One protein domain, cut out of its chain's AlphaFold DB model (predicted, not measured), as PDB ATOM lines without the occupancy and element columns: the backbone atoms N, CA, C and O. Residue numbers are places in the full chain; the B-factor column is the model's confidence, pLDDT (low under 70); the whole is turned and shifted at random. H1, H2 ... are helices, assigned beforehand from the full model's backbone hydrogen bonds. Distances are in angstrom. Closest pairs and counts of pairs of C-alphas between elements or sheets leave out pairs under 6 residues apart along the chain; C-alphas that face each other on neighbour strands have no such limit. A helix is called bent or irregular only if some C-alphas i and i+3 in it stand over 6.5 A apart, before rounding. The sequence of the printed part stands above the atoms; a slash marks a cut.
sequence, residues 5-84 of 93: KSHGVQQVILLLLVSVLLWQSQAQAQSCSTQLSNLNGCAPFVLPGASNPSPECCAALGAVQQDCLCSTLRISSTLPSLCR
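AT A GLANCE: This is residues 5 to 84 of the 93 residues of the protein "stamen-specific protein FIL1" of Cucurbita maxima (UniProt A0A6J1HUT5). One very long helix, H1, makes the longest axis; the chain loops round after it, the short helix H2 folds back beside the last part of H1, and H3 heads off sideways, roughly at a right angle to H1, as a second arm. Residues 5 to 27 of H1 and residues 73 to 84, of which 73 to 82 belong to H3, stick out free. The 80 printed residues have three named helices, in the order H1, H2, H3, and no named strand; the class is all helix. The whole is extended, with a radius of gyration of the C-alphas of 19.2 A, and only just flat, with spans of 68 by 34 by 14 A.

HOW THE PARTS SIT: H1, residues 5 to 45, has a kink of 41 degrees near residue 39 and is irregular, with C-alphas 41 and 44 7.5 A apart. With residues 35 to 42 alone it touches H2, residues 55 to 62; their closest C-alphas, those of Cys 42 and Cys 57, are 5.3 A apart. The two form a helical hairpin, at a shallow tilt of 20 degrees, opposite ways. H3, residues 66 to 82, is close to H1 but not clearly touching it, the closest C-alphas being those of Cys 32 and Cys 68 at 5.6 A. Their lines are about perpendicular, at 83 degrees. H2 and H3 are apart. H3 is only just irregular: C-alphas 77 and 80 are 6.8 A apart. In H2 every O i to N i+4 pair is within hydrogen-bond range; in H1 29 of 37 are, in H3 11 of 13.

IN THESE COORDINATES: H1 begins at C-alpha 5 (139.862, 154.426, 136.589) and measures 62.1 A from first to last C-alpha. H2, 10.4 A long, begins at C-alpha 55 (176.306, 139.299, 183.235). H3, 23.9 A long, ends at C-alpha 82 (185.062, 150.092, 151.302).

THE WHOLE: The two C-alphas farthest apart, those of Lys 5 and Gly 49, are 68.5 A apart. The printed part has no cut. The link from H1 to H2 is short, with 9 residues, of which 46 to 52 stand free; that from H2 to H3 is tight, with 3. Mean pLDDT of the printed part is 85.6, and residues 5 to 8 are under 70.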
ATOM      1  N   LYS A   5     140.058 154.325 135.124       51.38
ATOM      2  CA  LYS A   5     139.862 154.426 136.589       51.38
ATOM      3  C   LYS A   5     140.614 153.379 137.433       51.38
ATOM      4  O   LYS A   5     140.840 153.628 138.610       51.38
ATOM      5  N   SER A   6     141.029 152.246 136.856       60.91
ATOM      6  CA  SER A   6     141.654 151.142 137.618       60.91
ATOM      7  C   SER A   6     143.162 151.336 137.851       60.91
ATOM      8  O   SER A   6     143.684 151.032 138.922       60.91
ATOM      9  N   HIS A   7     143.871 151.930 136.884       59.53
ATOM     10  CA  HIS A   7     145.328 152.091 136.961       59.53
ATOM     11  C   HIS A   7     145.759 153.122 138.011       59.53
ATOM     12  O   HIS A   7     146.750 152.902 138.700       59.53
ATOM     13  N   GLY A   8     145.006 154.218 138.174       68.62
ATOM     14  CA  GLY A   8     145.322 155.255 139.164       68.62
ATOM     15  C   GLY A   8     145.240 154.739 140.603       68.62
ATOM     16  O   GLY A   8     146.147 154.972 141.393       68.62
ATOM     17  N   VAL A   9     144.201 153.962 140.923       77.75
ATOM     18  CA  VAL A   9     144.037 153.355 142.255       77.75
ATOM     19  C   VAL A   9     145.128 152.313 142.515       77.75
ATOM     20  O   VAL A   9     145.721 152.306 143.591       77.75
ATOM     21  N   GLN A  10     145.463 151.491 141.515       79.25
ATOM     22  CA  GLN A  10     146.540 150.505 141.636       79.25
ATOM     23  C   GLN A  10     147.915 151.159 141.860       79.25
ATOM     24  O   GLN A  10     148.696 150.673 142.674       79.25
ATOM     25  N   GLN A  11     148.207 152.277 141.188       82.50
ATOM     26  CA  GLN A  11     149.459 153.020 141.381       82.50
ATOM     27  C   GLN A  11     149.546 153.645 142.780       82.50
ATOM     28  O   GLN A  11     150.594 153.567 143.416       82.50
ATOM     29  N   VAL A  12     148.445 154.210 143.289       86.75
ATOM     30  CA  VAL A  12     148.395 154.785 144.644       86.75
ATOM     31  C   VAL A  12     148.613 153.711 145.708       86.75
ATOM     32  O   VAL A  12     149.403 153.922 146.624       86.75
ATOM     33  N   ILE A  13     147.975 152.544 145.567       87.81
ATOM     34  CA  ILE A  13     148.167 151.414 146.487       87.81
ATOM     35  C   ILE A  13     149.628 150.950 146.476       87.81
ATOM     36  O   ILE A  13     150.208 150.739 147.540       87.81
ATOM     37  N   LEU A  14     150.242 150.835 145.294       88.44
ATOM     38  CA  LEU A  14     151.642 150.429 145.171       88.44
ATOM     39  C   LEU A  14     152.584 151.420 145.871       88.44
ATOM     40  O   LEU A  14     153.472 151.005 146.610       88.44
ATOM     41  N   LEU A  15     152.365 152.727 145.689       88.31
ATOM     42  CA  LEU A  15     153.147 153.773 146.358       88.31
ATOM     43  C   LEU A  15     152.988 153.720 147.883       88.31
ATOM     44  O   LEU A  15     153.975 153.844 148.609       88.31
ATOM     45  N   LEU A  16     151.767 153.480 148.369       89.38
ATOM     46  CA  LEU A  16     151.487 153.328 149.796       89.38
ATOM     47  C   LEU A  16     152.231 152.120 150.382       89.38
ATOM     48  O   LEU A  16     152.915 152.259 151.396       89.38
ATOM     49  N   LEU A  17     152.183 150.968 149.708       88.94
ATOM     50  CA  LEU A  17     152.910 149.761 150.118       88.94
ATOM     51  C   LEU A  17     154.423 150.003 150.174       88.94
ATOM     52  O   LEU A  17     155.055 149.681 151.179       88.94
ATOM     53  N   VAL A  18     155.000 150.624 149.140       87.94
ATOM     54  CA  VAL A  18     156.435 150.954 149.110       87.94
ATOM     55  C   VAL A  18     156.801 151.879 150.267       87.94
ATOM     56  O   VAL A  18     157.777 151.613 150.963       87.94
ATOM     57  N   SER A  19     156.008 152.923 150.530       82.19
ATOM     58  CA  SER A  19     156.278 153.817 151.656       82.19
ATOM     59  C   SER A  19     156.300 153.062 152.988       82.19
ATOM     60  O   SER A  19     157.282 153.168 153.715       82.19
ATOM     61  N   VAL A  20     155.295 152.229 153.283       83.12
ATOM     62  CA  VAL A  20     155.221 151.441 154.528       83.12
ATOM     63  C   VAL A  20     156.442 150.533 154.706       83.12
ATOM     64  O   VAL A  20     156.974 150.437 155.812       83.12
ATOM     65  N   LEU A  21     156.923 149.903 153.632       77.31
ATOM     66  CA  LEU A  21     158.134 149.076 153.671       77.31
ATOM     67  C   LEU A  21     159.385 149.903 154.010       77.31
ATOM     68  O   LEU A  21     160.215 149.468 154.808       77.31
ATOM     69  N   LEU A  22     159.502 151.114 153.454       76.44
ATOM     70  CA  LEU A  22     160.602 152.041 153.745       76.44
ATOM     71  C   LEU A  22     160.549 152.603 155.176       76.44
ATOM     72  O   LEU A  22     161.591 152.887 155.764       76.44
ATOM     73  N   TRP A  23     159.359 152.778 155.754       72.56
ATOM     74  CA  TRP A  23     159.211 153.187 157.155       72.56
ATOM     75  C   TRP A  23     159.638 152.074 158.113       72.56
ATOM     76  O   TRP A  23     160.368 152.329 159.069       72.56
ATOM     77  N   GLN A  24     159.224 150.835 157.840       73.75
ATOM     78  CA  GLN A  24     159.587 149.686 158.669       73.75
ATOM     79  C   GLN A  24     161.095 149.423 158.660       73.75
ATOM     80  O   GLN A  24     161.677 149.209 159.723       73.75
ATOM     81  N   SER A  25     161.745 149.511 157.497       71.06
ATOM     82  CA  SER A  25     163.196 149.317 157.404       71.06
ATOM     83  C   SER A  25     163.977 150.380 158.182       71.06
ATOM     84  O   SER A  25     164.955 150.060 158.857       71.06
ATOM     85  N   GLN A  26     163.518 151.635 158.164       72.75
ATOM     86  CA  GLN A  26     164.129 152.709 158.946       72.75
ATOM     87  C   GLN A  26     163.906 152.535 160.448       72.75
ATOM     88  O   GLN A  26     164.850 152.687 161.221       72.75
ATOM     89  N   ALA A  27     162.696 152.166 160.876       72.56
ATOM     90  CA  ALA A  27     162.412 151.884 162.281       72.56
ATOM     91  C   ALA A  27     163.265 150.715 162.805       72.56
ATOM     92  O   ALA A  27     163.851 150.806 163.885       72.56
ATOM     93  N   GLN A  28     163.415 149.655 162.006       78.12
ATOM     94  CA  GLN A  28     164.291 148.532 162.327       78.12
ATOM     95  C   GLN A  28     165.753 148.986 162.438       78.12
ATOM     96  O   GLN A  28     166.409 148.660 163.427       78.12
ATOM     97  N   ALA A  29     166.250 149.800 161.503       75.62
ATOM     98  CA  ALA A  29     167.610 150.336 161.550       75.62
ATOM     99  C   ALA A  29     167.865 151.212 162.793       75.62
ATOM    100  O   ALA A  29     168.887 151.046 163.455       75.62
ATOM    101  N   GLN A  30     166.922 152.088 163.157       78.44
ATOM    102  CA  GLN A  30     167.013 152.927 164.363       78.44
ATOM    103  C   GLN A  30     166.954 152.101 165.655       78.44
ATOM    104  O   GLN A  30     167.674 152.363 166.625       78.44
ATOM    105  N   SER A  31     166.117 151.061 165.674       85.25
ATOM    106  CA  SER A  31     166.074 150.126 166.796       85.25
ATOM    107  C   SER A  31     167.397 149.367 166.920       85.25
ATOM    108  O   SER A  31     167.888 149.180 168.032       85.25
ATOM    109  N   CYS A  32     167.998 148.982 165.791       88.38
ATOM    110  CA  CYS A  32     169.264 148.269 165.723       88.38
ATOM    111  C   CYS A  32     170.417 149.129 166.248       88.38
ATOM    112  O   CYS A  32     171.157 148.682 167.119       88.38
ATOM    113  N   SER A  33     170.521 150.390 165.815       87.69
ATOM    114  CA  SER A  33     171.543 151.314 166.323       87.69
ATOM    115  C   SER A  33     171.416 151.558 167.826       87.69
ATOM    116  O   SER A  33     172.421 151.597 168.529       87.69
ATOM    117  N   THR A  34     170.188 151.668 168.339       88.25
ATOM    118  CA  THR A  34     169.941 151.851 169.779       88.25
ATOM    119  C   THR A  34     170.354 150.611 170.574       88.25
ATOM    120  O   THR A  34     171.074 150.722 171.564       88.25
ATOM    121  N   GLN A  35     169.961 149.419 170.109       90.00
ATOM    122  CA  GLN A  35     170.347 148.143 170.718       90.00
ATOM    123  C   GLN A  35     171.869 147.938 170.703       90.00
ATOM    124  O   GLN A  35     172.433 147.533 171.714       90.00
ATOM    125  N   LEU A  36     172.549 148.277 169.601       90.50
ATOM    126  CA  LEU A  36     174.011 148.211 169.524       90.50
ATOM    127  C   LEU A  36     174.698 149.208 170.455       90.50
ATOM    128  O   LEU A  36     175.723 148.880 171.042       90.50
ATOM    129  N   SER A  37     174.140 150.410 170.615       90.25
ATOM    130  CA  SER A  37     174.684 151.419 171.531       90.25
ATOM    131  C   SER A  37     174.695 150.920 172.980       90.25
ATOM    132  O   SER A  37     175.650 151.162 173.718       90.25
ATOM    133  N   ASN A  38     173.692 150.124 173.367       89.00
ATOM    134  CA  ASN A  38     173.653 149.485 174.686       89.00
ATOM    135  C   ASN A  38     174.805 148.483 174.897       89.00
ATOM    136  O   ASN A  38     175.192 148.235 176.038       89.00
ATOM    137  N   LEU A  39     175.413 147.959 173.824       92.69
ATOM    138  CA  LEU A  39     176.599 147.098 173.904       92.69
ATOM    139  C   LEU A  39     177.898 147.868 174.153       92.69
ATOM    140  O   LEU A  39     178.938 147.241 174.328       92.69
ATOM    141  N   ASN A  40     177.889 149.202 174.218       90.44
ATOM    142  CA  ASN A  40     179.102 149.968 174.517       90.44
ATOM    143  C   ASN A  40     179.710 149.586 175.886       90.44
ATOM    144  O   ASN A  40     180.927 149.598 176.058       90.44
ATOM    145  N   GLY A  41     178.887 149.137 176.843       87.31
ATOM    146  CA  GLY A  41     179.362 148.579 178.117       87.31
ATOM    147  C   GLY A  41     180.157 147.270 177.981       87.31
ATOM    148  O   GLY A  41     180.892 146.899 178.893       87.31
ATOM    149  N   CYS A  42     180.055 146.585 176.838       92.00
ATOM    150  CA  CYS A  42     180.818 145.381 176.519       92.00
ATOM    151  C   CYS A  42     182.219 145.670 175.958       92.00
ATOM    152  O   CYS A  42     183.012 144.740 175.830       92.00
ATOM    153  N   ALA A  43     182.547 146.930 175.639       90.56
ATOM    154  CA  ALA A  43     183.818 147.321 175.026       90.56
ATOM    155  C   ALA A  43     185.083 146.729 175.688       90.56
ATOM    156  O   ALA A  43     185.934 146.221 174.957       90.56
ATOM    157  N   PRO A  44     185.245 146.714 177.030       87.69
ATOM    158  CA  PRO A  44     186.454 146.147 177.634       87.69
ATOM    159  C   PRO A  44     186.547 144.620 177.496       87.69
ATOM    160  O   PRO A  44     187.637 144.071 177.616       87.69
ATOM    161  N   PHE A  45     185.431 143.933 177.228       90.19
ATOM    162  CA  PHE A  45     185.364 142.471 177.141       90.19
ATOM    163  C   PHE A  45     185.584 141.923 175.726       90.19
ATOM    164  O   PHE A  45     185.755 140.720 175.557       90.19
ATOM    165  N   VAL A  46     185.593 142.788 174.708       87.38
ATOM    166  CA  VAL A  46     185.826 142.412 173.298       87.38
ATOM    167  C   VAL A  46     187.267 142.667 172.845       87.38
ATOM    168  O   VAL A  46     187.582 142.575 171.659       87.38
ATOM    169  N   LEU A  47     188.147 143.005 173.786       88.06
ATOM    170  CA  LEU A  47     189.563 143.240 173.541       88.06
ATOM    171  C   LEU A  47     190.381 141.954 173.760       88.06
ATOM    172  O   LEU A  47     190.008 141.108 174.577       88.06
ATOM    173  N   PRO A  48     191.528 141.798 173.076       83.00
ATOM    174  CA  PRO A  48     192.438 140.686 173.325       83.00
ATOM    175  C   PRO A  48     192.881 140.645 174.791       83.00
ATOM    176  O   PRO A  48     193.253 141.670 175.360       83.00
ATOM    177  N   GLY A  49     192.868 139.457 175.395       82.75
ATOM    178  CA  GLY A  49     193.250 139.276 176.799       82.75
ATOM    179  C   GLY A  49     192.183 139.707 177.811       82.75
ATOM    180  O   GLY A  49     192.461 139.711 179.009       82.75
ATOM    181  N   ALA A  50     190.975 140.050 177.358       86.00
ATOM    182  CA  ALA A  50     189.864 140.317 178.255       86.00
ATOM    183  C   ALA A  50     189.433 139.063 179.031       86.00
ATOM    184  O   ALA A  50     189.459 137.937 178.528       86.00
ATOM    185  N   SER A  51     189.003 139.279 180.274       85.75
ATOM    186  CA  SER A  51     188.354 138.263 181.099       85.75
ATOM    187  C   SER A  51     186.914 138.004 180.641       85.75
ATOM    188  O   SER A  51     186.388 138.679 179.757       85.75
ATOM    189  N   ASN A  52     186.247 137.048 181.290       90.75
ATOM    190  CA  ASN A  52     184.856 136.712 181.001       90.75
ATOM    191  C   ASN A  52     183.939 137.960 181.065       90.75
ATOM    192  O   ASN A  52     184.099 138.764 181.991       90.75
ATOM    193  N   PRO A  53     182.984 138.126 180.127       91.06
ATOM    194  CA  PRO A  53     182.056 139.255 180.134       91.06
ATOM    195  C   PRO A  53     181.214 139.306 181.408       91.06
ATOM    196  O   PRO A  53     180.901 138.275 182.013       91.06
ATOM    197  N   SER A  54     180.826 140.523 181.798       92.00
ATOM    198  CA  SER A  54     179.874 140.734 182.887       92.00
ATOM    199  C   SER A  54     178.483 140.194 182.514       92.00
ATOM    200  O   SER A  54     178.111 140.202 181.336       92.00
ATOM    201  N   PRO A  55     177.671 139.759 183.496       92.44
ATOM    202  CA  PRO A  55     176.306 139.299 183.235       92.44
ATOM    203  C   PRO A  55     175.439 140.381 182.575       92.44
ATOM    204  O   PRO A  55     174.637 140.063 181.704       92.44
ATOM    205  N   GLU A  56     175.664 141.654 182.915       91.56
ATOM    206  CA  GLU A  56     175.007 142.804 182.280       91.56
ATOM    207  C   GLU A  56     175.335 142.905 180.786       91.56
ATOM    208  O   GLU A  56     174.441 143.098 179.966       91.56
ATOM    209  N   CYS A  57     176.604 142.713 180.406       92.56
ATOM    210  CA  CYS A  57     176.996 142.693 178.998       92.56
ATOM    211  C   CYS A  57     176.323 141.534 178.245       92.56
ATOM    212  O   CYS A  57     175.796 141.728 177.151       92.56
ATOM    213  N   CYS A  58     176.274 140.340 178.843       92.81
ATOM    214  CA  CYS A  58     175.592 139.191 178.244       92.81
ATOM    215  C   CYS A  58     174.077 139.414 178.105       92.81
ATOM    216  O   CYS A  58     173.498 139.047 177.084       92.81
ATOM    217  N   ALA A  59     173.438 140.035 179.100       93.12
ATOM    218  CA  ALA A  59     172.020 140.377 179.054       93.12
ATOM    219  C   ALA A  59     171.728 141.424 177.968       93.12
ATOM    220  O   ALA A  59     170.797 141.254 177.182       93.12
ATOM    221  N   ALA A  60     172.565 142.463 177.870       91.62
ATOM    222  CA  ALA A  60     172.469 143.468 176.817       91.62
ATOM    223  C   ALA A  60     172.653 142.843 175.426       91.62
ATOM    224  O   ALA A  60     171.885 143.148 174.517       91.62
ATOM    225  N   LEU A  61     173.613 141.923 175.273       92.00
ATOM    226  CA  LEU A  61     173.846 141.196 174.023       92.00
ATOM    227  C   LEU A  61     172.652 140.318 173.635       92.00
ATOM    228  O   LEU A  61     172.250 140.321 172.474       92.00
ATOM    229  N   GLY A  62     172.051 139.620 174.602       89.62
ATOM    230  CA  GLY A  62     170.855 138.806 174.384       89.62
ATOM    231  C   GLY A  62     169.606 139.614 174.017       89.62
ATOM    232  O   GLY A  62     168.700 139.079 173.383       89.62
ATOM    233  N   ALA A  63     169.557 140.901 174.375       90.31
ATOM    234  CA  ALA A  63     168.461 141.796 174.015       90.31
ATOM    235  C   ALA A  63     168.552 142.330 172.573       90.31
ATOM    236  O   ALA A  63     167.581 142.909 172.080       90.31
ATOM    237  N   VAL A  64     169.691 142.158 171.892       91.25
ATOM    238  CA  VAL A  64     169.858 142.618 170.510       91.25
ATOM    239  C   VAL A  64     169.265 141.610 169.531       91.25
ATOM    240  O   VAL A  64     169.544 140.415 169.580       91.25
ATOM    241  N   GLN A  65     168.476 142.104 168.578       89.81
ATOM    242  CA  GLN A  65     167.937 141.284 167.497       89.81
ATOM    243  C   GLN A  65     169.053 140.628 166.669       89.81
ATOM    244  O   GLN A  65     169.980 141.288 166.197       89.81
ATOM    245  N   GLN A  66     168.916 139.326 166.424       88.62
ATOM    246  CA  GLN A  66     169.911 138.532 165.702       88.62
ATOM    247  C   GLN A  66     170.190 139.062 164.285       88.62
ATOM    248  O   GLN A  66     171.346 139.146 163.880       88.62
ATOM    249  N   ASP A  67     169.156 139.471 163.542       87.75
ATOM    250  CA  ASP A  67     169.306 140.025 162.186       87.75
ATOM    251  C   ASP A  67     170.149 141.313 162.178       87.75
ATOM    252  O   ASP A  67     171.065 141.475 161.369       87.75
ATOM    253  N   CYS A  68     169.918 142.184 163.163       89.88
ATOM    254  CA  CYS A  68     170.687 143.407 163.377       89.88
ATOM    255  C   CYS A  68     172.168 143.106 163.668       89.88
ATOM    256  O   CYS A  68     173.054 143.708 163.051       89.88
ATOM    257  N   LEU A  69     172.445 142.143 164.553       89.38
ATOM    258  CA  LEU A  69     173.806 141.687 164.857       89.38
ATOM    259  C   LEU A  69     174.504 141.134 163.610       89.38
ATOM    260  O   LEU A  69     175.600 141.578 163.267       89.38
ATOM    261  N   CYS A  70     173.865 140.202 162.900       89.06
ATOM    262  CA  CYS A  70     174.430 139.574 161.706       89.06
ATOM    263  C   CYS A  70     174.685 140.589 160.588       89.06
ATOM    264  O   CYS A  70     175.753 140.577 159.972       89.06
ATOM    265  N   SER A  71     173.735 141.492 160.337       88.69
ATOM    266  CA  SER A  71     173.896 142.540 159.333       88.69
ATOM    267  C   SER A  71     175.042 143.479 159.703       88.69
ATOM    268  O   SER A  71     175.877 143.784 158.852       88.69
ATOM    269  N   THR A  72     175.164 143.856 160.978       88.81
ATOM    270  CA  THR A  72     176.263 144.710 161.442       88.81
ATOM    271  C   THR A  72     177.622 144.023 161.318       88.81
ATOM    272  O   THR A  72     178.554 144.640 160.815       88.81
ATOM    273  N   LEU A  73     177.741 142.746 161.692       89.00
ATOM    274  CA  LEU A  73     178.976 141.963 161.529       89.00
ATOM    275  C   LEU A  73     179.380 141.817 160.054       89.00
ATOM    276  O   LEU A  73     180.553 141.910 159.686       89.00
ATOM    277  N   ARG A  74     178.398 141.631 159.172       87.69
ATOM    278  CA  ARG A  74     178.634 141.626 157.729       87.69
ATOM    279  C   ARG A  74     179.135 142.991 157.259       87.69
ATOM    280  O   ARG A  74     180.134 143.058 156.555       87.69
ATOM    281  N   ILE A  75     178.487 144.076 157.678       87.50
ATOM    282  CA  ILE A  75     178.899 145.436 157.321       87.50
ATOM    283  C   ILE A  75     180.318 145.709 157.834       87.50
ATOM    284  O   ILE A  75     181.162 146.140 157.052       87.50
ATOM    285  N   SER A  76     180.625 145.379 159.090       88.12
ATOM    286  CA  SER A  76     181.939 145.612 159.695       88.12
ATOM    287  C   SER A  76     183.059 144.823 159.015       88.12
ATOM    288  O   SER A  76     184.134 145.379 158.803       88.12
ATOM    289  N   SER A  77     182.810 143.584 158.583       87.81
ATOM    290  CA  SER A  77     183.791 142.818 157.794       87.81
ATOM    291  C   SER A  77     184.025 143.390 156.387       87.81
ATOM    292  O   SER A  77     185.120 143.248 155.845       87.81
ATOM    293  N   THR A  78     183.037 144.085 155.809       88.88
ATOM    294  CA  THR A  78     183.161 144.765 154.503       88.88
ATOM    295  C   THR A  78     183.653 146.213 154.587       88.88
ATOM    296  O   THR A  78     184.138 146.752 153.598       88.88
ATOM    297  N   LEU A  79     183.567 146.864 155.750       91.06
ATOM    298  CA  LEU A  79     184.025 148.246 155.940       91.06
ATOM    299  C   LEU A  79     185.483 148.479 155.493       91.06
ATOM    300  O   LEU A  79     185.727 149.451 154.781       91.06
ATOM    301  N   PRO A  80     186.452 147.609 155.845       90.06
ATOM    302  CA  PRO A  80     187.843 147.758 155.429       90.06
ATOM    303  C   PRO A  80     187.994 147.878 153.914       90.06
ATOM    304  O   PRO A  80     188.674 148.787 153.441       90.06
ATOM    305  N   SER A  81     187.313 147.026 153.139       91.00
ATOM    306  CA  SER A  81     187.410 147.059 151.677       91.00
ATOM    307  C   SER A  81     186.769 148.315 151.085       91.00
ATOM    308  O   SER A  81     187.337 148.904 150.164       91.00
ATOM    309  N   LEU A  82     185.659 148.797 151.660       92.00
ATOM    310  CA  LEU A  82     185.062 150.092 151.302       92.00
ATOM    311  C   LEU A  82     186.016 151.265 151.576       92.00
ATOM    312  O   LEU A  82     186.047 152.234 150.817       92.00
ATOM    313  N   CYS A  83     186.840 151.157 152.617       92.88
ATOM    314  CA  CYS A  83     187.871 152.132 152.965       92.88
ATOM    315  C   CYS A  83     189.221 151.905 152.256       92.88
ATOM    316  O   CYS A  83     190.186 152.591 152.585       92.88
ATOM    317  N   ARG A  84     189.310 150.982 151.282       93.69
ATOM    318  CA  ARG A  84     190.562 150.593 150.589       93.69
ATOM    319  C   ARG A  84     191.663 150.069 151.526       93.69
ATOM    320  O   ARG A  84     192.847 150.167 151.212       93.69
TER     321      ARG A  84